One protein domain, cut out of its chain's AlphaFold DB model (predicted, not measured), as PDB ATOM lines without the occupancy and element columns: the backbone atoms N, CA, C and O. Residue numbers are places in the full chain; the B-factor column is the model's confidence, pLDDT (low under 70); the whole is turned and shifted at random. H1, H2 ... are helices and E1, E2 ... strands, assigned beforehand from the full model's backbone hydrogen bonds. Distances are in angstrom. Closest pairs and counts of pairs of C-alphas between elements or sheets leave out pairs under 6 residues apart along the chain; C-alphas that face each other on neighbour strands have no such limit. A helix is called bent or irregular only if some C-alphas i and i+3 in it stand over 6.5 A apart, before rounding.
ATOM      1  N   ALA A   3     -36.661   5.373 -37.683       92.19
ATOM      2  CA  ALA A   3     -36.197   5.759 -36.353       92.19
ATOM      3  C   ALA A   3     -35.617   7.175 -36.392       92.19
ATOM      4  O   ALA A   3     -35.114   7.602 -37.432       92.19
ATOM      5  N   ASP A   4     -35.647   7.882 -35.267       90.69
ATOM      6  CA  ASP A   4     -34.770   9.039 -35.109       90.69
ATOM      7  C   ASP A   4     -33.350   8.486 -34.861       90.69
ATOM      8  O   ASP A   4     -33.166   7.598 -34.028       90.69
ATOM      9  N   LEU A   5     -32.363   8.939 -35.631       90.06
ATOM     10  CA  LEU A   5     -30.971   8.498 -35.537       90.06
ATOM     11  C   LEU A   5     -30.150   9.600 -34.877       90.06
ATOM     12  O   LEU A   5     -30.006  10.677 -35.446       90.06
ATOM     13  N   HIS A   6     -29.573   9.306 -33.719       90.38
ATOM     14  CA  HIS A   6     -28.581  10.143 -33.066       90.38
ATOM     15  C   HIS A   6     -27.174   9.578 -33.285       90.38
ATOM     16  O   HIS A   6     -26.977   8.365 -33.187       90.38
ATOM     17  N   VAL A   7     -26.199  10.437 -33.575       86.75
ATOM     18  CA  VAL A   7     -24.793  10.055 -33.760       86.75
ATOM     19  C   VAL A   7     -23.882  11.083 -33.105       86.75
ATOM     20  O   VAL A   7     -24.039  12.277 -33.345       86.75
ATOM     21  N   GLU A   8     -22.881  10.610 -32.366       86.81
ATOM     22  CA  GLU A   8     -21.781  11.408 -31.836       86.81
ATOM     23  C   GLU A   8     -20.438  11.016 -32.471       86.81
ATOM     24  O   GLU A   8     -20.093   9.841 -32.610       86.81
ATOM     25  N   LEU A   9     -19.631  12.018 -32.803       79.88
ATOM     26  CA  LEU A   9     -18.225  11.896 -33.169       79.88
ATOM     27  C   LEU A   9     -17.380  12.567 -32.091       79.88
ATOM     28  O   LEU A   9     -17.629  13.711 -31.720       79.88
ATOM     29  N   ILE A  10     -16.360  11.863 -31.620       81.31
ATOM     30  CA  ILE A  10     -15.478  12.306 -30.545       81.31
ATOM     31  C   ILE A  10     -14.063  12.448 -31.100       81.31
ATOM     32  O   ILE A  10     -13.513  11.520 -31.697       81.31
ATOM     33  N   LYS A  11     -13.453  13.610 -30.881       79.00
ATOM     34  CA  LYS A  11     -12.017  13.821 -31.056       79.00
ATOM     35  C   LYS A  11     -11.397  14.096 -29.701       79.00
ATOM     36  O   LYS A  11     -11.589  15.173 -29.140       79.00
ATOM     37  N   GLU A  12     -10.616  13.139 -29.223       73.56
ATOM     38  CA  GLU A  12      -9.786  13.348 -28.043       73.56
ATOM     39  C   GLU A  12      -8.752  14.437 -28.349       73.56
ATOM     40  O   GLU A  12      -7.989  14.340 -29.322       73.56
ATOM     41  N   ILE A  13      -8.728  15.495 -27.535       66.75
ATOM     42  CA  ILE A  13      -7.704  16.533 -27.634       66.75
ATOM     43  C   ILE A  13      -6.547  16.131 -26.711       66.75
ATOM     44  O   ILE A  13      -6.725  16.065 -25.493       66.75
ATOM     45  N   PRO A  14      -5.339  15.883 -27.247       56.59
ATOM     46  CA  PRO A  14      -4.202  15.506 -26.421       56.59
ATOM     47  C   PRO A  14      -3.723  16.709 -25.599       56.59
ATOM     48  O   PRO A  14      -3.027  17.554 -26.142       56.59
ATOM     49  N   GLU A  15      -4.067  16.739 -24.309       55.50
ATOM     50  CA  GLU A  15      -3.674  17.695 -23.252       55.50
ATOM     51  C   GLU A  15      -3.764  19.212 -23.600       55.50
ATOM     52  O   GLU A  15      -3.165  19.694 -24.564       55.50
ATOM     53  N   PRO A  16      -4.397  20.052 -22.754       50.38
ATOM     54  CA  PRO A  16      -4.613  21.483 -22.998       50.38
ATOM     55  C   PRO A  16      -3.332  22.296 -23.233       50.38
ATOM     56  O   PRO A  16      -3.400  23.397 -23.774       50.38
ATOM     57  N   GLN A  17      -2.155  21.761 -22.890       47.06
ATOM     58  CA  GLN A  17      -0.864  22.407 -23.143       47.06
ATOM     59  C   GLN A  17      -0.409  22.353 -24.615       47.06
ATOM     60  O   GLN A  17       0.535  23.058 -24.973       47.06
ATOM     61  N   LYS A  18      -1.052  21.553 -25.482       50.44
ATOM     62  CA  LYS A  18      -0.684  21.423 -26.907       50.44
ATOM     63  C   LYS A  18      -1.580  22.194 -27.872       50.44
ATOM     64  O   LYS A  18      -1.187  22.382 -29.022       50.44
ATOM     65  N   VAL A  19      -2.738  22.686 -27.429       51.84
ATOM     66  CA  VAL A  19      -3.578  23.575 -28.247       51.84
ATOM     67  C   VAL A  19      -3.098  25.008 -28.032       51.84
ATOM     68  O   VAL A  19      -3.647  25.765 -27.238       51.84
ATOM     69  N   SER A  20      -2.017  25.380 -28.718       52.75
ATOM     70  CA  SER A  20      -1.442  26.730 -28.626       52.75
ATOM     71  C   SER A  20      -2.354  27.819 -29.203       52.75
ATOM     72  O   SER A  20      -2.134  28.995 -28.925       52.75
ATOM     73  N   ASN A  21      -3.369  27.444 -29.991       60.47
ATOM     74  CA  ASN A  21      -4.369  28.361 -30.523       60.47
ATOM     75  C   ASN A  21      -5.754  27.697 -30.577       60.47
ATOM     76  O   ASN A  21      -6.071  26.939 -31.490       60.47
ATOM     77  N   TRP A  22      -6.572  27.983 -29.565       59.38
ATOM     78  CA  TRP A  22      -7.943  27.478 -29.465       59.38
ATOM     79  C   TRP A  22      -8.844  27.957 -30.607       59.38
ATOM     80  O   TRP A  22      -9.749  27.230 -31.000       59.38
ATOM     81  N   ASN A  23      -8.585  29.138 -31.171       59.34
ATOM     82  CA  ASN A  23      -9.397  29.666 -32.266       59.34
ATOM     83  C   ASN A  23      -9.179  28.865 -33.558       59.34
ATOM     84  O   ASN A  23     -10.155  28.506 -34.202       59.34
ATOM     85  N   ASP A  24      -7.938  28.478 -33.870       59.53
ATOM     86  CA  ASP A  24      -7.637  27.644 -35.047       59.53
ATOM     87  C   ASP A  24      -8.282  26.253 -34.935       59.53
ATOM     88  O   ASP A  24      -8.717  25.668 -35.927       59.53
ATOM     89  N   PHE A  25      -8.357  25.713 -33.714       57.62
ATOM     90  CA  PHE A  25      -9.037  24.447 -33.452       57.62
ATOM     91  C   PHE A  25     -10.548  24.555 -33.694       57.62
ATOM     92  O   PHE A  25     -11.128  23.687 -34.346       57.62
ATOM     93  N   LEU A  26     -11.173  25.628 -33.201       59.62
ATOM     94  CA  LEU A  26     -12.602  25.881 -33.381       59.62
ATOM     95  C   LEU A  26     -12.956  26.137 -34.852       59.62
ATOM     96  O   LEU A  26     -13.902  25.536 -35.351       59.62
ATOM     97  N   GLU A  27     -12.165  26.938 -35.567       63.75
ATOM     98  CA  GLU A  27     -12.350  27.187 -37.005       63.75
ATOM     99  C   GLU A  27     -12.157  25.909 -37.842       63.75
ATOM    100  O   GLU A  27     -12.880  25.676 -38.815       63.75
ATOM    101  N   GLY A  28     -11.208  25.048 -37.452       61.91
ATOM    102  CA  GLY A  28     -11.000  23.741 -38.073       61.91
ATOM    103  C   GLY A  28     -12.171  22.781 -37.846       61.91
ATOM    104  O   GLY A  28     -12.584  22.096 -38.783       61.91
ATOM    105  N   ALA A  29     -12.733  22.759 -36.634       60.50
ATOM    106  CA  ALA A  29     -13.923  21.979 -36.308       60.50
ATOM    107  C   ALA A  29     -15.158  22.484 -37.072       60.50
ATOM    108  O   ALA A  29     -15.876  21.682 -37.659       60.50
ATOM    109  N   GLU A  30     -15.370  23.799 -37.138       61.50
ATOM    110  CA  GLU A  30     -16.477  24.416 -37.878       61.50
ATOM    111  C   GLU A  30     -16.377  24.151 -39.388       61.50
ATOM    112  O   GLU A  30     -17.328  23.665 -39.996       61.50
ATOM    113  N   SER A  31     -15.201  24.360 -39.992       63.44
ATOM    114  CA  SER A  31     -14.975  24.086 -41.422       63.44
ATOM    115  C   SER A  31     -15.198  22.614 -41.773       63.44
ATOM    116  O   SER A  31     -15.723  22.284 -42.838       63.44
ATOM    117  N   PHE A  32     -14.793  21.717 -40.872       60.44
ATOM    118  CA  PHE A  32     -15.050  20.292 -41.001       60.44
ATOM    119  C   PHE A  32     -16.552  19.977 -40.928       60.44
ATOM    120  O   PHE A  32     -17.056  19.249 -41.784       60.44
ATOM    121  N   MET A  33     -17.265  20.555 -39.959       59.12
ATOM    122  CA  MET A  33     -18.712  20.390 -39.798       59.12
ATOM    123  C   MET A  33     -19.459  20.835 -41.050       59.12
ATOM    124  O   MET A  33     -20.255  20.069 -41.577       59.12
ATOM    125  N   THR A  34     -19.114  21.995 -41.607       66.19
ATOM    126  CA  THR A  34     -19.700  22.474 -42.865       66.19
ATOM    127  C   THR A  34     -19.419  21.529 -44.038       66.19
ATOM    128  O   THR A  34     -20.277  21.343 -44.895       66.19
ATOM    129  N   ALA A  35     -18.240  20.900 -44.103       64.88
ATOM    130  CA  ALA A  35     -17.920  19.939 -45.162       64.88
ATOM    131  C   ALA A  35     -18.674  18.605 -45.006       64.88
ATOM    132  O   ALA A  35     -19.074  18.006 -46.009       64.88
ATOM    133  N   LEU A  36     -18.864  18.138 -43.769       60.84
ATOM    134  CA  LEU A  36     -19.666  16.956 -43.455       60.84
ATOM    135  C   LEU A  36     -21.145  17.221 -43.761       60.84
ATOM    136  O   LEU A  36     -21.767  16.434 -44.467       60.84
ATOM    137  N   GLU A  37     -21.676  18.355 -43.301       64.25
ATOM    138  CA  GLU A  37     -23.023  18.821 -43.626       64.25
ATOM    139  C   GLU A  37     -23.202  18.906 -45.137       64.25
ATOM    140  O   GLU A  37     -24.054  18.212 -45.660       64.25
ATOM    141  N   ALA A  38     -22.344  19.611 -45.878       67.81
ATOM    142  CA  ALA A  38     -22.476  19.733 -47.333       67.81
ATOM    143  C   ALA A  38     -22.469  18.380 -48.071       67.81
ATOM    144  O   ALA A  38     -23.136  18.223 -49.092       67.81
ATOM    145  N   ARG A  39     -21.723  17.385 -47.571       65.56
ATOM    146  CA  ARG A  39     -21.690  16.037 -48.162       65.56
ATOM    147  C   ARG A  39     -22.996  15.273 -47.959       65.56
ATOM    148  O   ARG A  39     -23.308  14.397 -48.759       65.56
ATOM    149  N   TYR A  40     -23.718  15.576 -46.890       61.34
ATOM    150  CA  TYR A  40     -24.878  14.814 -46.461       61.34
ATOM    151  C   TYR A  40     -26.175  15.647 -46.366       61.34
ATOM    152  O   TYR A  40     -27.236  15.114 -46.043       61.34
ATOM    153  N   GLU A  41     -26.129  16.933 -46.712       62.78
ATOM    154  CA  GLU A  41     -27.262  17.859 -46.808       62.78
ATOM    155  C   GLU A  41     -28.227  17.403 -47.911       62.78
ATOM    156  O   GLU A  41     -29.443  17.442 -47.728       62.78
ATOM    157  N   GLU A  42     -27.696  16.837 -49.004       57.72
ATOM    158  CA  GLU A  42     -28.490  16.158 -50.040       57.72
ATOM    159  C   GLU A  42     -29.263  14.939 -49.491       57.72
ATOM    160  O   GLU A  42     -30.278  14.537 -50.062       57.72
ATOM    161  N   GLU A  43     -28.824  14.384 -48.356       51.69
ATOM    162  CA  GLU A  43     -29.459  13.272 -47.639       51.69
ATOM    163  C   GLU A  43     -30.246  13.720 -46.386       51.69
ATOM    164  O   GLU A  43     -30.856  12.886 -45.715       51.69
ATOM    165  N   GLY A  44     -30.299  15.028 -46.092       54.47
ATOM    166  CA  GLY A  44     -31.051  15.605 -44.969       54.47
ATOM    167  C   GLY A  44     -30.370  15.509 -43.597       54.47
ATOM    168  O   GLY A  44     -31.048  15.622 -42.575       54.47
ATOM    169  N   LEU A  45     -29.052  15.291 -43.561       53.38
ATOM    170  CA  LEU A  45     -28.235  15.235 -42.343       53.38
ATOM    171  C   LEU A  45     -27.803  16.633 -41.886       53.38
ATOM    172  O   LEU A  45     -27.047  17.306 -42.580       53.38
ATOM    173  N   TYR A  46     -28.229  17.029 -40.684       58.69
ATOM    174  CA  TYR A  46     -27.802  18.266 -40.022       58.69
ATOM    175  C   TYR A  46     -27.026  17.918 -38.754       58.69
ATOM    176  O   TYR A  46     -27.583  17.305 -37.841       58.69
ATOM    177  N   PHE A  47     -25.747  18.283 -38.676       53.28
ATOM    178  CA  PHE A  47     -24.915  17.986 -37.511       53.28
ATOM    179  C   PHE A  47     -24.818  19.213 -36.597       53.28
ATOM    180  O   PHE A  47     -24.386  20.277 -37.006       53.28
ATOM    181  N   SER A  48     -25.180  19.078 -35.321       52.03
ATOM    182  CA  SER A  48     -24.986  20.129 -34.318       52.03
ATOM    183  C   SER A  48     -23.714  19.865 -33.506       52.03
ATOM    184  O   SER A  48     -23.689  19.022 -32.609       52.03
ATOM    185  N   ALA A  49     -22.633  20.590 -33.781       49.81
ATOM    186  CA  ALA A  49     -21.438  20.488 -32.946       49.81
ATOM    187  C   ALA A  49     -21.701  21.082 -31.551       49.81
ATOM    188  O   ALA A  49     -22.090  22.243 -31.429       49.81
ATOM    189  N   GLU A  50     -21.451  20.304 -30.495       53.38
ATOM    190  CA  GLU A  50     -21.484  20.776 -29.109       53.38
ATOM    191  C   GLU A  50     -20.137  20.481 -28.449       53.38
ATOM    192  O   GLU A  50     -19.841  19.356 -28.055       53.38
ATOM    193  N   MET A  51     -19.314  21.509 -28.264       50.91
ATOM    194  CA  MET A  51     -18.064  21.337 -27.532       50.91
ATOM    195  C   MET A  51     -18.343  21.192 -26.030       50.91
ATOM    196  O   MET A  51     -18.707  22.164 -25.362       50.91
ATOM    197  N   ARG A  52     -18.129  19.991 -25.480       55.12
ATOM    198  CA  ARG A  52     -18.251  19.726 -24.041       55.12
ATOM    199  C   ARG A  52     -16.887  19.736 -23.364       55.12
ATOM    200  O   ARG A  52     -16.051  18.866 -23.572       55.12
ATOM    201  N   LEU A  53     -16.682  20.722 -22.492       49.72
ATOM    202  CA  LEU A  53     -15.516  20.791 -21.616       49.72
ATOM    203  C   LEU A  53     -15.867  20.151 -20.269       49.72
ATOM    204  O   LEU A  53     -16.628  20.720 -19.485       49.72
ATOM    205  N   TYR A  54     -15.308  18.978 -19.978       48.50
ATOM    206  CA  TYR A  54     -15.474  18.348 -18.670       48.50
ATOM    207  C   TYR A  54     -14.588  19.056 -17.636       48.50
ATOM    208  O   TYR A  54     -13.374  18.872 -17.582       48.50
ATOM    209  N   SER A  55     -15.194  19.896 -16.790       36.78
ATOM    210  CA  SER A  55     -14.478  20.579 -15.711       36.78
ATOM    211  C   SER A  55     -14.098  19.581 -14.608       36.78
ATOM    212  O   SER A  55     -14.939  19.199 -13.795       36.78
ATOM    213  N   GLY A  56     -12.834  19.157 -14.574       45.28
ATOM    214  CA  GLY A  56     -12.300  18.304 -13.504       45.28
ATOM    215  C   GLY A  56     -11.108  17.434 -13.901       45.28
ATOM    216  O   GLY A  56     -10.404  16.947 -13.020       45.28
ATOM    217  N   MET A  57     -10.848  17.269 -15.198       43.16
ATOM    218  CA  MET A  57      -9.667  16.590 -15.728       43.16
ATOM    219  C   MET A  57      -9.103  17.416 -16.884       43.16
ATOM    220  O   MET A  57      -9.848  18.021 -17.645       43.16
ATOM    221  N   GLU A  58      -7.781  17.483 -16.983       49.69
ATOM    222  CA  GLU A  58      -7.025  18.258 -17.972       49.69
ATOM    223  C   GLU A  58      -7.104  17.643 -19.389       49.69
ATOM    224  O   GLU A  58      -6.097  17.500 -20.068       49.69
ATOM    225  N   ALA A  59      -8.292  17.256 -19.852       53.09
ATOM    226  CA  ALA A  59      -8.565  16.780 -21.205       53.09
ATOM    227  C   ALA A  59      -9.946  17.299 -21.632       53.09
ATOM    228  O   ALA A  59     -10.916  17.182 -20.884       53.09
ATOM    229  N   GLY A  60     -10.018  17.933 -22.802       59.41
ATOM    230  CA  GLY A  60     -11.281  18.316 -23.425       59.41
ATOM    231  C   GLY A  60     -11.518  17.409 -24.619       59.41
ATOM    232  O   GLY A  60     -10.622  17.271 -25.445       59.41
ATOM    233  N   ASP A  61     -12.694  16.810 -24.725       66.94
ATOM    234  CA  ASP A  61     -13.085  16.096 -25.933       66.94
ATOM    235  C   ASP A  61     -13.903  17.046 -26.802       66.94
ATOM    236  O   ASP A  61     -14.828  17.711 -26.327       66.94
ATOM    237  N   LEU A  62     -13.571  17.130 -28.088       69.44
ATOM    238  CA  LEU A  62     -14.492  17.737 -29.038       69.44
ATOM    239  C   LEU A  62     -15.533  16.684 -29.395       69.44
ATOM    240  O   LEU A  62     -15.212  15.686 -30.040       69.44
ATOM    241  N   ILE A  63     -16.766  16.932 -28.968       73.25
ATOM    242  CA  ILE A  63     -17.921  16.098 -29.276       73.25
ATOM    243  C   ILE A  63     -18.736  16.813 -30.354       73.25
ATOM    244  O   ILE A  63     -19.004  18.009 -30.285       73.25
ATOM    245  N   MET A  64     -19.106  16.087 -31.395       73.75
ATOM    246  CA  MET A  64     -19.985  16.577 -32.450       73.75
ATOM    247  C   MET A  64     -21.167  15.635 -32.512       73.75
ATOM    248  O   MET A  64     -20.968  14.442 -32.708       73.75
ATOM    249  N   ALA A  65     -22.375  16.153 -32.326       77.62
ATOM    250  CA  ALA A  65     -23.572  15.335 -32.235       77.62
ATOM    251  C   ALA A  65     -24.559  15.699 -33.345       77.62
ATOM    252  O   ALA A  65     -24.629  16.834 -33.801       77.62
ATOM    253  N   SER A  66     -25.355  14.755 -33.809       76.12
ATOM    254  CA  SER A  66     -26.415  15.018 -34.779       76.12
ATOM    255  C   SER A  66     -27.607  14.157 -34.471       76.12
ATOM    256  O   SER A  66     -27.442  13.021 -34.033       76.12
ATOM    257  N   THR A  67     -28.792  14.692 -34.740       83.00
ATOM    258  CA  THR A  67     -30.015  13.906 -34.753       83.00
ATOM    259  C   THR A  67     -30.714  14.082 -36.086       83.00
ATOM    260  O   THR A  67     -31.070  15.193 -36.480       83.00
ATOM    261  N   LEU A  68     -30.967  12.963 -36.750       78.69
ATOM    262  CA  LEU A  68     -31.895  12.878 -37.858       78.69
ATOM    263  C   LEU A  68     -33.229  12.345 -37.392       78.69
ATOM    264  O   LEU A  68     -33.287  11.401 -36.609       78.69
ATOM    265  N   TYR A  69     -34.293  12.876 -37.966       82.69
ATOM    266  CA  TYR A  69     -35.641  12.447 -37.640       82.69
ATOM    267  C   TYR A  69     -36.188  11.498 -38.702       82.69
ATOM    268  O   TYR A  69     -36.006  11.716 -39.898       82.69
ATOM    269  N   GLU A  70     -36.887  10.459 -38.244       86.88
ATOM    270  CA  GLU A  70     -37.653   9.526 -39.081       86.88
ATOM    271  C   GLU A  70     -36.869   8.885 -40.246       86.88
ATOM    272  O   GLU A  70     -37.418   8.637 -41.325       86.88
ATOM    273  N   VAL A  71     -35.598   8.546 -40.025       84.44
ATOM    274  CA  VAL A  71     -34.726   7.904 -41.017       84.44
ATOM    275  C   VAL A  71     -35.115   6.446 -41.215       84.44
ATOM    276  O   VAL A  71     -35.307   5.696 -40.258       84.44
ATOM    277  N   GLU A  72     -35.185   6.010 -42.471       90.56
ATOM    278  CA  GLU A  72     -35.337   4.598 -42.817       90.56
ATOM    279  C   GLU A  72     -34.142   3.779 -42.301       90.56
ATOM    280  O   GLU A  72     -32.990   4.119 -42.569       90.56
ATOM    281  N   LEU A  73     -34.398   2.661 -41.614       90.81
ATOM    282  CA  LEU A  73     -33.346   1.881 -40.945       90.81
ATOM    283  C   LEU A  73     -32.191   1.445 -41.857       90.81
ATOM    284  O   LEU A  73     -31.038   1.443 -41.431       90.81
ATOM    285  N   VAL A  74     -32.477   1.098 -43.113       90.75
ATOM    286  CA  VAL A  74     -31.435   0.711 -44.076       90.75
ATOM    287  C   VAL A  74     -30.512   1.892 -44.388       90.75
ATOM    288  O   VAL A  74     -29.297   1.718 -44.414       90.75
ATOM    289  N   LYS A  75     -31.068   3.099 -44.534       84.75
ATOM    290  CA  LYS A  75     -30.286   4.324 -44.745       84.75
ATOM    291  C   LYS A  75     -29.493   4.703 -43.499       84.75
ATOM    292  O   LYS A  75     -28.307   4.985 -43.604       84.75
ATOM    293  N   ALA A  76     -30.114   4.632 -42.319       87.50
ATOM    294  CA  ALA A  76     -29.430   4.853 -41.043       87.50
ATOM    295  C   ALA A  76     -28.206   3.931 -40.893       87.50
ATOM    296  O   ALA A  76     -27.136   4.374 -40.484       87.50
ATOM    297  N   LYS A  77     -28.338   2.662 -41.301       92.44
ATOM    298  CA  LYS A  77     -27.234   1.699 -41.353       92.44
ATOM    299  C   LYS A  77     -26.105   2.146 -42.270       92.44
ATOM    300  O   LYS A  77     -24.962   2.202 -41.826       92.44
ATOM    301  N   ASP A  78     -26.414   2.453 -43.524       86.12
ATOM    302  CA  ASP A  78     -25.394   2.831 -44.504       86.12
ATOM    303  C   ASP A  78     -24.648   4.109 -44.071       86.12
ATOM    304  O   ASP A  78     -23.421   4.169 -44.164       86.12
ATOM    305  N   LEU A  79     -25.366   5.077 -43.490       83.50
ATOM    306  CA  LEU A  79     -24.802   6.310 -42.939       83.50
ATOM    307  C   LEU A  79     -23.853   6.061 -41.767       83.50
ATOM    308  O   LEU A  79     -22.711   6.514 -41.787       83.50
ATOM    309  N   VAL A  80     -24.299   5.320 -40.753       89.00
ATOM    310  CA  VAL A  80     -23.492   5.040 -39.557       89.00
ATOM    311  C   VAL A  80     -22.239   4.238 -39.905       89.00
ATOM    312  O   VAL A  80     -21.170   4.522 -39.374       89.00
ATOM    313  N   LEU A  81     -22.333   3.268 -40.820       89.62
ATOM    314  CA  LEU A  81     -21.168   2.498 -41.266       89.62
ATOM    315  C   LEU A  81     -20.179   3.355 -42.067       89.62
ATOM    316  O   LEU A  81     -18.967   3.197 -41.908       89.62
ATOM    317  N   ALA A  82     -20.674   4.278 -42.898       82.38
ATOM    318  CA  ALA A  82     -19.825   5.237 -43.597       82.38
ATOM    319  C   ALA A  82     -19.127   6.197 -42.617       82.38
ATOM    320  O   ALA A  82     -17.936   6.469 -42.774       82.38
ATOM    321  N   LEU A  83     -19.840   6.663 -41.586       81.62
ATOM    322  CA  LEU A  83     -19.292   7.524 -40.537       81.62
ATOM    323  C   LEU A  83     -18.270   6.793 -39.655       81.62
ATOM    324  O   LEU A  83     -17.236   7.379 -39.355       81.62
ATOM    325  N   ASP A  84     -18.497   5.526 -39.291       88.25
ATOM    326  CA  ASP A  84     -17.524   4.698 -38.549       88.25
ATOM    327  C   ASP A  84     -16.213   4.548 -39.335       88.25
ATOM    328  O   ASP A  84     -15.126   4.792 -38.806       88.25
ATOM    329  N   ALA A  85     -16.304   4.212 -40.627       84.44
ATOM    330  CA  ALA A  85     -15.133   4.103 -41.495       84.44
ATOM    331  C   ALA A  85     -14.383   5.441 -41.604       84.44
ATOM    332  O   ALA A  85     -13.172   5.497 -41.382       84.44
ATOM    333  N   TRP A  86     -15.115   6.526 -41.872       80.31
ATOM    334  CA  TRP A  86     -14.543   7.864 -41.981       80.31
ATOM    335  C   TRP A  86     -13.882   8.321 -40.670       80.31
ATOM    336  O   TRP A  86     -12.770   8.852 -40.696       80.31
ATOM    337  N   ALA A  87     -14.519   8.079 -39.521       81.19
ATOM    338  CA  ALA A  87     -13.995   8.461 -38.214       81.19
ATOM    339  C   ALA A  87     -12.636   7.798 -37.952       81.19
ATOM    340  O   ALA A  87     -11.666   8.489 -37.634       81.19
ATOM    341  N   ARG A  88     -12.526   6.484 -38.198       83.00
ATOM    342  CA  ARG A  88     -11.268   5.733 -38.043       83.00
ATOM    343  C   ARG A  88     -10.154   6.268 -38.942       83.00
ATOM    344  O   ARG A  88      -9.019   6.393 -38.490       83.00
ATOM    345  N   GLU A  89     -10.470   6.608 -40.190       80.19
ATOM    346  CA  GLU A  89      -9.499   7.158 -41.147       80.19
ATOM    347  C   GLU A  89      -8.982   8.548 -40.742       80.19
ATOM    348  O   GLU A  89      -7.832   8.886 -41.020       80.19
ATOM    349  N   ASN A  90      -9.804   9.340 -40.049       71.62
ATOM    350  CA  ASN A  90      -9.492  10.723 -39.672       71.62
ATOM    351  C   ASN A  90      -9.093  10.868 -38.186       71.62
ATOM    352  O   ASN A  90      -8.933  11.976 -37.655       71.62
ATOM    353  N   GLY A  91      -8.895   9.738 -37.500       76.75
ATOM    354  CA  GLY A  91      -8.492   9.676 -36.096       76.75
ATOM    355  C   GLY A  91      -9.543  10.228 -35.133       76.75
ATOM    356  O   GLY A  91      -9.172  10.831 -34.128       76.75
ATOM    357  N   PHE A  92     -10.820  10.109 -35.480       79.69
ATOM    358  CA  PHE A  92     -11.960  10.318 -34.594       79.69
ATOM    359  C   PHE A  92     -12.450   8.968 -34.064       79.69
ATOM    360  O   PHE A  92     -12.201   7.914 -34.653       79.69
ATOM    361  N   THR A  93     -13.209   9.026 -32.981       86.12
ATOM    362  CA  THR A  93     -13.961   7.901 -32.438       86.12
ATOM    363  C   THR A  93     -15.439   8.145 -32.701       86.12
ATOM    364  O   THR A  93     -15.950   9.222 -32.407       86.12
ATOM    365  N   LEU A  94     -16.145   7.153 -33.243       86.94
ATOM    366  CA  LEU A  94     -17.605   7.170 -33.229       86.94
ATOM    367  C   LEU A  94     -18.052   6.904 -31.782       86.94
ATOM    368  O   LEU A  94     -17.778   5.830 -31.239       86.94
ATOM    369  N   GLY A  95     -18.630   7.929 -31.155       87.75
ATOM    370  CA  GLY A  95     -19.002   7.968 -29.744       87.75
ATOM    371  C   GLY A  95     -20.256   7.152 -29.477       87.75
ATOM    372  O   GLY A  95     -20.216   5.924 -29.511       87.75
ATOM    373  N   GLU A  96     -21.367   7.827 -29.201       90.50
ATOM    374  CA  GLU A  96     -22.688   7.216 -29.117       90.50
ATOM    375  C   GLU A  96     -23.389   7.167 -30.485       90.50
ATOM    376  O   GLU A  96     -23.330   8.101 -31.279       90.50
ATOM    377  N   VAL A  97     -24.086   6.070 -30.762       91.75
ATOM    378  CA  VAL A  97     -25.079   5.974 -31.837       91.75
ATOM    379  C   VAL A  97     -26.378   5.502 -31.206       91.75
ATOM    380  O   VAL A  97     -26.385   4.447 -30.580       91.75
ATOM    381  N   SER A  98     -27.479   6.231 -31.373       93.62
ATOM    382  CA  SER A  98     -28.785   5.843 -30.829       93.62
ATOM    383  C   SER A  98     -29.856   5.794 -31.916       93.62
ATOM    384  O   SER A  98     -29.952   6.688 -32.753       93.62
ATOM    385  N   LEU A  99     -30.656   4.727 -31.915       93.81
ATOM    386  CA  LEU A  99     -31.865   4.601 -32.728       93.81
ATOM    387  C   LEU A  99     -33.084   4.717 -31.819       93.81
ATOM    388  O   LEU A  99     -33.356   3.809 -31.029       93.81
ATOM    389  N   GLU A 100     -33.829   5.808 -31.953       94.00
ATOM    390  CA  GLU A 100     -35.031   6.070 -31.172       94.00
ATOM    391  C   GLU A 100     -36.303   5.768 -31.965       94.00
ATOM    392  O   GLU A 100     -36.542   6.259 -33.071       94.00
ATOM    393  N   PHE A 101     -37.181   4.991 -31.347       93.19
ATOM    394  CA  PHE A 101     -38.438   4.534 -31.909       93.19
ATOM    395  C   PHE A 101     -39.606   5.047 -31.076       93.19
ATOM    396  O   PHE A 101     -39.581   5.068 -29.843       93.19
ATOM    397  N   ARG A 102     -40.689   5.420 -31.762       90.31
ATOM    398  CA  ARG A 102     -41.905   5.955 -31.129       90.31
ATOM    399  C   ARG A 102     -42.716   4.904 -30.363       90.31
ATOM    400  O   ARG A 102     -43.551   5.289 -29.551       90.31
ATOM    401  N   SER A 103     -42.502   3.619 -30.645       87.94
ATOM    402  CA  SER A 103     -43.327   2.510 -30.161       87.94
ATOM    403  C   SER A 103     -42.468   1.282 -29.862       87.94
ATOM    404  O   SER A 103     -41.891   0.671 -30.757       87.94
ATOM    405  N   GLU A 104     -42.414   0.900 -28.587       86.25
ATOM    406  CA  GLU A 104     -41.734  -0.310 -28.110       86.25
ATOM    407  C   GLU A 104     -42.282  -1.591 -28.750       86.25
ATOM    408  O   GLU A 104     -41.526  -2.519 -29.045       86.25
ATOM    409  N   GLN A 105     -43.594  -1.630 -28.996       84.75
ATOM    410  CA  GLN A 105     -44.290  -2.806 -29.525       84.75
ATOM    411  C   GLN A 105     -43.826  -3.178 -30.934       84.75
ATOM    412  O   GLN A 105     -43.906  -4.344 -31.316       84.75
ATOM    413  N   ASP A 106     -43.305  -2.208 -31.685       83.75
ATOM    414  CA  ASP A 106     -42.791  -2.435 -33.032       83.75
ATOM    415  C   ASP A 106     -41.356  -2.972 -33.028       83.75
ATOM    416  O   ASP A 106     -40.927  -3.564 -34.017       83.75
ATOM    417  N   VAL A 107     -40.633  -2.799 -31.918       86.50
ATOM    418  CA  VAL A 107     -39.180  -2.984 -31.817       86.50
ATOM    419  C   VAL A 107     -38.830  -4.233 -31.016       86.50
ATOM    420  O   VAL A 107     -38.168  -5.135 -31.528       86.50
ATOM    421  N   VAL A 108     -39.310  -4.332 -29.773       84.06
ATOM    422  CA  VAL A 108     -38.922  -5.402 -28.837       84.06
ATOM    423  C   VAL A 108     -39.201  -6.810 -29.385       84.06
ATOM    424  O   VAL A 108     -38.315  -7.656 -29.273       84.06
ATOM    425  N   PRO A 109     -40.351  -7.095 -30.032       86.50
ATOM    426  CA  PRO A 109     -40.619  -8.431 -30.568       86.50
ATOM    427  C   PRO A 109     -39.738  -8.824 -31.762       86.50
ATOM    428  O   PRO A 109     -39.612 -10.013 -32.050       86.50
ATOM    429  N   ARG A 110     -39.160  -7.846 -32.474       86.44
ATOM    430  CA  ARG A 110     -38.306  -8.082 -33.650       86.44
ATOM    431  C   ARG A 110     -36.847  -8.321 -33.269       86.44
ATOM    432  O   ARG A 110     -36.097  -8.893 -34.052       86.44
ATOM    433  N   LEU A 111     -36.441  -7.908 -32.068       84.31
ATOM    434  CA  LEU A 111     -35.062  -8.005 -31.602       84.31
ATOM    435  C   LEU A 111     -34.760  -9.337 -30.915       84.31
ATOM    436  O   LEU A 111     -35.492  -9.810 -30.045       84.31
ATOM    437  N   ASN A 112     -33.589  -9.893 -31.216       78.19
ATOM    438  CA  ASN A 112     -33.025 -10.992 -30.440       78.19
ATOM    439  C   ASN A 112     -32.392 -10.458 -29.137       78.19
ATOM    440  O   ASN A 112     -31.198 -10.161 -29.080       78.19
ATOM    441  N   VAL A 113     -33.211 -10.327 -28.089       67.75
ATOM    442  CA  VAL A 113     -32.819  -9.789 -26.770       67.75
ATOM    443  C   VAL A 113     -31.621 -10.523 -26.134       67.75
ATOM    444  O   VAL A 113     -30.713  -9.842 -25.661       67.75
ATOM    445  N   PRO A 114     -31.524 -11.871 -26.152       67.12
ATOM    446  CA  PRO A 114     -30.332 -12.575 -25.671       67.12
ATOM    447  C   PRO A 114     -29.018 -12.142 -26.336       67.12
ATOM    448  O   PRO A 114     -27.998 -12.082 -25.657       67.12
ATOM    449  N   ARG A 115     -29.033 -11.811 -27.638       70.06
ATOM    450  CA  ARG A 115     -27.852 -11.285 -28.344       70.06
ATOM    451  C   ARG A 115     -27.487  -9.888 -27.842       70.06
ATOM    452  O   ARG A 115     -26.326  -9.639 -27.551       70.06
ATOM    453  N   LEU A 116     -28.476  -9.003 -27.704       69.19
ATOM    454  CA  LEU A 116     -28.263  -7.629 -27.230       69.19
ATOM    455  C   LEU A 116     -27.675  -7.580 -25.815       69.19
ATOM    456  O   LEU A 116     -26.841  -6.733 -25.536       69.19
ATOM    457  N   LEU A 117     -28.083  -8.502 -24.938       64.50
ATOM    458  CA  LEU A 117     -27.581  -8.580 -23.562       64.50
ATOM    459  C   LEU A 117     -26.173  -9.190 -23.449       64.50
ATOM    460  O   LEU A 117     -25.510  -8.987 -22.433       64.50
ATOM    461  N   ALA A 118     -25.731  -9.966 -24.442       66.31
ATOM    462  CA  ALA A 118     -24.413 -10.604 -24.442       66.31
ATOM    463  C   ALA A 118     -23.301  -9.678 -24.967       66.31
ATOM    464  O   ALA A 118     -22.137  -9.848 -24.601       66.31
ATOM    465  N   GLU A 119     -23.655  -8.701 -25.802       65.50
ATOM    466  CA  GLU A 119     -22.723  -7.751 -26.402       65.50
ATOM    467  C   GLU A 119     -22.514  -6.560 -25.460       65.50
ATOM    468  O   GLU A 119     -23.418  -5.765 -25.194       65.50
ATOM    469  N   THR A 120     -21.302  -6.435 -24.921       62.94
ATOM    470  CA  THR A 120     -20.943  -5.322 -24.039       62.94
ATOM    471  C   THR A 120     -20.962  -4.031 -24.861       62.94
ATOM    472  O   THR A 120     -20.161  -3.873 -25.775       62.94
ATOM    473  N   GLY A 121     -21.897  -3.125 -24.564       66.69
ATOM    474  CA  GLY A 121     -21.966  -1.794 -25.179       66.69
ATOM    475  C   GLY A 121     -23.290  -1.443 -25.856       66.69
ATOM    476  O   GLY A 121     -23.451  -0.287 -26.242       66.69
ATOM    477  N   VAL A 122     -24.233  -2.386 -26.019       81.12
ATOM    478  CA  VAL A 122     -25.596  -2.045 -26.464       81.12
ATOM    479  C   VAL A 122     -26.508  -1.907 -25.256       81.12
ATOM    480  O   VAL A 122     -26.646  -2.831 -24.456       81.12
ATOM    481  N   LYS A 123     -27.157  -0.754 -25.127       85.94
ATOM    482  CA  LYS A 123     -28.146  -0.477 -24.089       85.94
ATOM    483  C   LYS A 123     -29.497  -0.239 -24.748       85.94
ATOM    484  O   LYS A 123     -29.615   0.566 -25.662       85.94
ATOM    485  N   MET A 124     -30.520  -0.946 -24.280       86.81
ATOM    486  CA  MET A 124     -31.901  -0.669 -24.663       86.81
ATOM    487  C   MET A 124     -32.567   0.118 -23.542       86.81
ATOM    488  O   MET A 124     -32.642  -0.361 -22.408       86.81
ATOM    489  N   GLU A 125     -33.047   1.313 -23.855       88.00
ATOM    490  CA  GLU A 125     -33.773   2.168 -22.922       88.00
ATOM    491  C   GLU A 125     -35.240   2.235 -23.321       88.00
ATOM    492  O   GLU A 125     -35.565   2.452 -24.487       88.00
ATOM    493  N   VAL A 126     -36.133   2.038 -22.352       85.00
ATOM    494  CA  VAL A 126     -37.579   2.098 -22.570       85.00
ATOM    495  C   VAL A 126     -38.163   3.160 -21.654       85.00
ATOM    496  O   VAL A 126     -38.151   3.007 -20.433       85.00
ATOM    497  N   GLU A 127     -38.708   4.229 -22.232       85.81
ATOM    498  CA  GLU A 127     -39.380   5.283 -21.472       85.81
ATOM    499  C   GLU A 127     -40.716   5.654 -22.121       85.81
ATOM    500  O   GLU A 127     -40.785   6.028 -23.290       85.81
ATOM    501  N   LYS A 128     -41.806   5.583 -21.341       85.00
ATOM    502  CA  LYS A 128     -43.160   6.006 -21.759       85.00
ATOM    503  C   LYS A 128     -43.613   5.390 -23.100       85.00
ATOM    504  O   LYS A 128     -44.315   6.040 -23.870       85.00
ATOM    505  N   GLY A 129     -43.220   4.143 -23.375       83.06
ATOM    506  CA  GLY A 129     -43.566   3.413 -24.601       83.06
ATOM    507  C   GLY A 129     -42.680   3.718 -25.815       83.06
ATOM    508  O   GLY A 129     -42.916   3.145 -26.877       83.06
ATOM    509  N   LYS A 130     -41.663   4.577 -25.670       87.81
ATOM    510  CA  LYS A 130     -40.582   4.761 -26.648       87.81
ATOM    511  C   LYS A 130     -39.421   3.823 -26.329       87.81
ATOM    512  O   LYS A 130     -39.211   3.492 -25.162       87.81
ATOM    513  N   VAL A 131     -38.664   3.445 -27.355       91.12
ATOM    514  CA  VAL A 131     -37.442   2.637 -27.225       91.12
ATOM    515  C   VAL A 131     -36.275   3.385 -27.832       91.12
ATOM    516  O   VAL A 131     -36.395   3.858 -28.955       91.12
ATOM    517  N   ALA A 132     -35.148   3.422 -27.133       91.75
ATOM    518  CA  ALA A 132     -33.859   3.797 -27.692       91.75
ATOM    519  C   ALA A 132     -32.926   2.581 -27.677       91.75
ATOM    520  O   ALA A 132     -32.786   1.910 -26.652       91.75
ATOM    521  N   LEU A 133     -32.301   2.283 -28.816       91.94
ATOM    522  CA  LEU A 133     -31.181   1.348 -28.905       91.94
ATOM    523  C   LEU A 133     -29.898   2.158 -28.993       91.94
ATOM    524  O   LEU A 133     -29.610   2.733 -30.038       91.94
ATOM    525  N   VAL A 134     -29.149   2.186 -27.898       92.19
ATOM    526  CA  VAL A 134     -27.925   2.963 -27.741       92.19
ATOM    527  C   VAL A 134     -26.725   2.047 -27.927       92.19
ATOM    528  O   VAL A 134     -26.625   0.997 -27.291       92.19
ATOM    529  N   PHE A 135     -25.805   2.449 -28.791       92.00
ATOM    530  CA  PHE A 135     -24.560   1.767 -29.096       92.00
ATOM    531  C   PHE A 135     -23.399   2.692 -28.738       92.00
ATOM    532  O   PHE A 135     -23.429   3.873 -29.065       92.00
ATOM    533  N   THR A 136     -22.340   2.142 -28.146       89.31
ATOM    534  CA  THR A 136     -21.070   2.860 -27.940       89.31
ATOM    535  C   THR A 136     -19.955   2.230 -28.791       89.31
ATOM    536  O   THR A 136     -19.129   1.485 -28.247       89.31
ATOM    537  N   PRO A 137     -19.938   2.453 -30.125       88.62
ATOM    538  CA  PRO A 137     -19.004   1.846 -31.073       88.62
ATOM    539  C   PRO A 137     -17.544   1.789 -30.618       88.62
ATOM    540  O   PRO A 137     -16.922   0.738 -30.742       88.62
ATOM    541  N   GLY A 138     -17.010   2.869 -30.032       81.81
ATOM    542  CA  GLY A 138     -15.623   2.922 -29.545       81.81
ATOM    543  C   GLY A 138     -15.264   1.859 -28.491       81.81
ATOM    544  O   GLY A 138     -14.094   1.529 -28.317       81.81
ATOM    545  N   SER A 139     -16.263   1.285 -27.813       80.94
ATOM    546  CA  SER A 139     -16.105   0.206 -26.824       80.94
ATOM    547  C   SER A 139     -16.381  -1.200 -27.376       80.94
ATOM    548  O   SER A 139     -16.175  -2.191 -26.675       80.94
ATOM    549  N   MET A 140     -16.837  -1.305 -28.628       83.62
ATOM    550  CA  MET A 140     -17.288  -2.551 -29.243       83.62
ATOM    551  C   MET A 140     -16.261  -3.087 -30.233       83.62
ATOM    552  O   MET A 140     -15.807  -2.388 -31.136       83.62
ATOM    553  N   LYS A 141     -15.947  -4.379 -30.130       78.75
ATOM    554  CA  LYS A 141     -14.978  -5.018 -31.028       78.75
ATOM    555  C   LYS A 141     -15.507  -5.191 -32.459       78.75
ATOM    556  O   LYS A 141     -14.760  -4.974 -33.406       78.75
ATOM    557  N   ASP A 142     -16.783  -5.544 -32.605       85.44
ATOM    558  CA  ASP A 142     -17.407  -5.904 -33.888       85.44
ATOM    559  C   ASP A 142     -18.666  -5.060 -34.175       85.44
ATOM    560  O   ASP A 142     -19.675  -5.565 -34.676       85.44
ATOM    561  N   PHE A 143     -18.606  -3.756 -33.859       89.00
ATOM    562  CA  PHE A 143     -19.729  -2.816 -33.995       89.00
ATOM    563  C   PHE A 143     -20.452  -2.927 -35.344       89.00
ATOM    564  O   PHE A 143     -21.663  -3.127 -35.370       89.00
ATOM    565  N   SER A 144     -19.724  -2.856 -36.462       90.06
ATOM    566  CA  SER A 144     -20.314  -2.839 -37.807       90.06
ATOM    567  C   SER A 144     -21.171  -4.083 -38.083       90.06
ATOM    568  O   SER A 144     -22.259  -3.988 -38.660       90.06
ATOM    569  N   SER A 145     -20.712  -5.252 -37.624       89.81
ATOM    570  CA  SER A 145     -21.428  -6.525 -37.747       89.81
ATOM    571  C   SER A 145     -22.668  -6.557 -36.856       89.81
ATOM    572  O   SER A 145     -23.754  -6.921 -37.313       89.81
ATOM    573  N   LEU A 146     -22.534  -6.141 -35.592       88.12
ATOM    574  CA  LEU A 146     -23.649  -6.097 -34.647       88.12
ATOM    575  C   LEU A 146     -24.741  -5.130 -35.115       88.12
ATOM    576  O   LEU A 146     -25.914  -5.504 -35.148       88.12
ATOM    577  N   PHE A 147     -24.353  -3.923 -35.527       91.44
ATOM    578  CA  PHE A 147     -25.269  -2.898 -36.011       91.44
ATOM    579  C   PHE A 147     -26.028  -3.375 -37.250       91.44
ATOM    580  O   PHE A 147     -27.256  -3.320 -37.276       91.44
ATOM    581  N   THR A 148     -25.322  -3.959 -38.228       92.06
ATOM    582  CA  THR A 148     -25.946  -4.566 -39.417       92.06
ATOM    583  C   THR A 148     -26.979  -5.616 -39.023       92.06
ATOM    584  O   THR A 148     -28.112  -5.577 -39.496       92.06
ATOM    585  N   THR A 149     -26.627  -6.507 -38.097       89.81
ATOM    586  CA  THR A 149     -27.526  -7.585 -37.673       89.81
ATOM    587  C   THR A 149     -28.769  -7.047 -36.951       89.81
ATOM    588  O   THR A 149     -29.874  -7.549 -37.149       89.81
ATOM    589  N   VAL A 150     -28.623  -6.010 -36.115       90.69
ATOM    590  CA  VAL A 150     -29.766  -5.363 -35.446       90.69
ATOM    591  C   VAL A 150     -30.703  -4.716 -36.462       90.69
ATOM    592  O   VAL A 150     -31.914  -4.905 -36.382       90.69
ATOM    593  N   ILE A 151     -30.155  -4.001 -37.442       92.25
ATOM    594  CA  ILE A 151     -30.949  -3.362 -38.493       92.25
ATOM    595  C   ILE A 151     -31.690  -4.400 -39.340       92.25
ATOM    596  O   ILE A 151     -32.862  -4.202 -39.661       92.25
ATOM    597  N   GLU A 152     -31.043  -5.515 -39.679       90.88
ATOM    598  CA  GLU A 152     -31.680  -6.621 -40.398       90.88
ATOM    599  C   GLU A 152     -32.840  -7.237 -39.615       90.88
ATOM    600  O   GLU A 152     -33.871  -7.552 -40.206       90.88
ATOM    601  N   ASP A 153     -32.698  -7.405 -38.301       89.75
ATOM    602  CA  ASP A 153     -33.764  -7.939 -37.453       89.75
ATOM    603  C   ASP A 153     -34.962  -6.982 -37.371       89.75
ATOM    604  O   ASP A 153     -36.103  -7.416 -37.493       89.75
ATOM    605  N   LEU A 154     -34.715  -5.676 -37.252       90.50
ATOM    606  CA  LEU A 154     -35.764  -4.652 -37.193       90.50
ATOM    607  C   LEU A 154     -36.447  -4.372 -38.541       90.50
ATOM    608  O   LEU A 154     -37.559  -3.841 -38.576       90.50
ATOM    609  N   SER A 155     -35.778  -4.692 -39.649       87.50
ATOM    610  CA  SER A 155     -36.293  -4.453 -41.004       87.50
ATOM    611  C   SER A 155     -37.159  -5.595 -41.544       87.50
ATOM    612  O   SER A 155     -37.851  -5.391 -42.541       87.50
ATOM    613  N   LYS A 156     -37.131  -6.774 -40.906       79.12
ATOM    614  CA  LYS A 156     -38.042  -7.901 -41.180       79.12
ATOM    615  C   LYS A 156     -39.411  -7.635 -40.565       79.12
ATOM    616  O   LYS A 156     -40.426  -7.922 -41.233       79.12
TER     617      LYS A 156
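What this domain is: This is residues 3 to 156 of the 156 residues of an uncharacterized protein of Coprothermobacter proteolyticus (strain ATCC 35245 / DSM 5265 / OCM 4 / BT) (UniProt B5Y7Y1). A twisted, curled sheet of six strands has helices over one face: H2 and H5 lie side by side along its strands, H1 runs along the E2 end, and short H3 and H4 sit toward the E5 end. The other face has no named helix, and residues 18 to 24 stick out. The printed part has 154 residues, in the order E1 H1 E2 E3 H2 E4 H3 H4 E5 E6 H5, of mixed class; the sheet, E2 E3 E1 E4 E6 E5, is antiparallel throughout. It is compact, with a radius of gyration of the C-alphas of 16.6 A and spans of 53 by 36 by 30 A.

Where its parts are: Find C-alpha 3 at (-36.197, 5.759, -36.353); from there E1, residues 3 to 12, runs 28.7 A. H1, residues 22 to 43, 31.5 A, has a kink of 27 degrees near residue 37 and is irregular: C-alphas 39 and 42 are 7.1 A apart. Next come E2, 47 to 52, and E3, 61 to 72, 30.2 A, which bends by 73 degrees at residue 69. H2, 73 to 89, spans 24.4 A and E4, 93 to 101, 24.7 A. H3, 104 to 110, is only just irregular, with C-alphas 106 and 109 6.8 A apart. Then follow H4, 113 to 118, E5, 122 to 127, E6, 130 to 135, and H5, 143 to 155, ending at C-alpha 155, (-36.293, -4.453, -41.004).

How they stand to each other: Look first at E1 and E4, where N 6 and O 98 are 2.8 A apart, within hydrogen-bond range. Likewise find N 7 and O 66 of E1 and E3, 2.9 A; N 48 and O 65 of hairpin E2 and E3, 2.8 A; N 99 and O 133 of E4 and E6, 2.9 A; and N 125 and O 132 of hairpin E5 and E6, 2.9 A. Three split strand-helix-strand units, each two strands that run the same way in the sheet with another strand between them and with one or two helices between them along the chain, have right-handed crossovers: E1, H1, E2, with E3 between the strands; E3, H2, E4, with E1 between; and E4, H3 H4, E5, with E6 between. The helices make two layers with the sheet. H2 is over E1 and E4 at a height over the sheet of 9.4 A. H2 and H5 touch at C-alphas 73 and 151, 6.3 A, at a shallow tilt of 7 degrees, opposite ways. H1 is over E2 and E3; its closest C-alphas to E2 are Glu 37 and Phe 47, 6.5 A. H3 and H5 only just touch, with 3 pairs of C-alphas within 8 A, the closest Arg 110 and Leu 154, 5.5 A. H4 is on the sheet, its C-alpha 116 being 6.2 A from C-alpha 122 of E5. H2, H4 and H5 have every O i to N i+4 pair within hydrogen-bond range; H1 has 16 of 18, and H3 1 of 3, with 2 of 4 O i to N i+3 pairs.

The domain as a whole: The two C-alphas farthest apart, Ser 20 and Pro 109, are 52.7 A apart. The printed part has no cut, and no link is long. Mean pLDDT of the printed part is 75.4; residues 13 to 62, 113 to 114 and 116 to 121 are under 70.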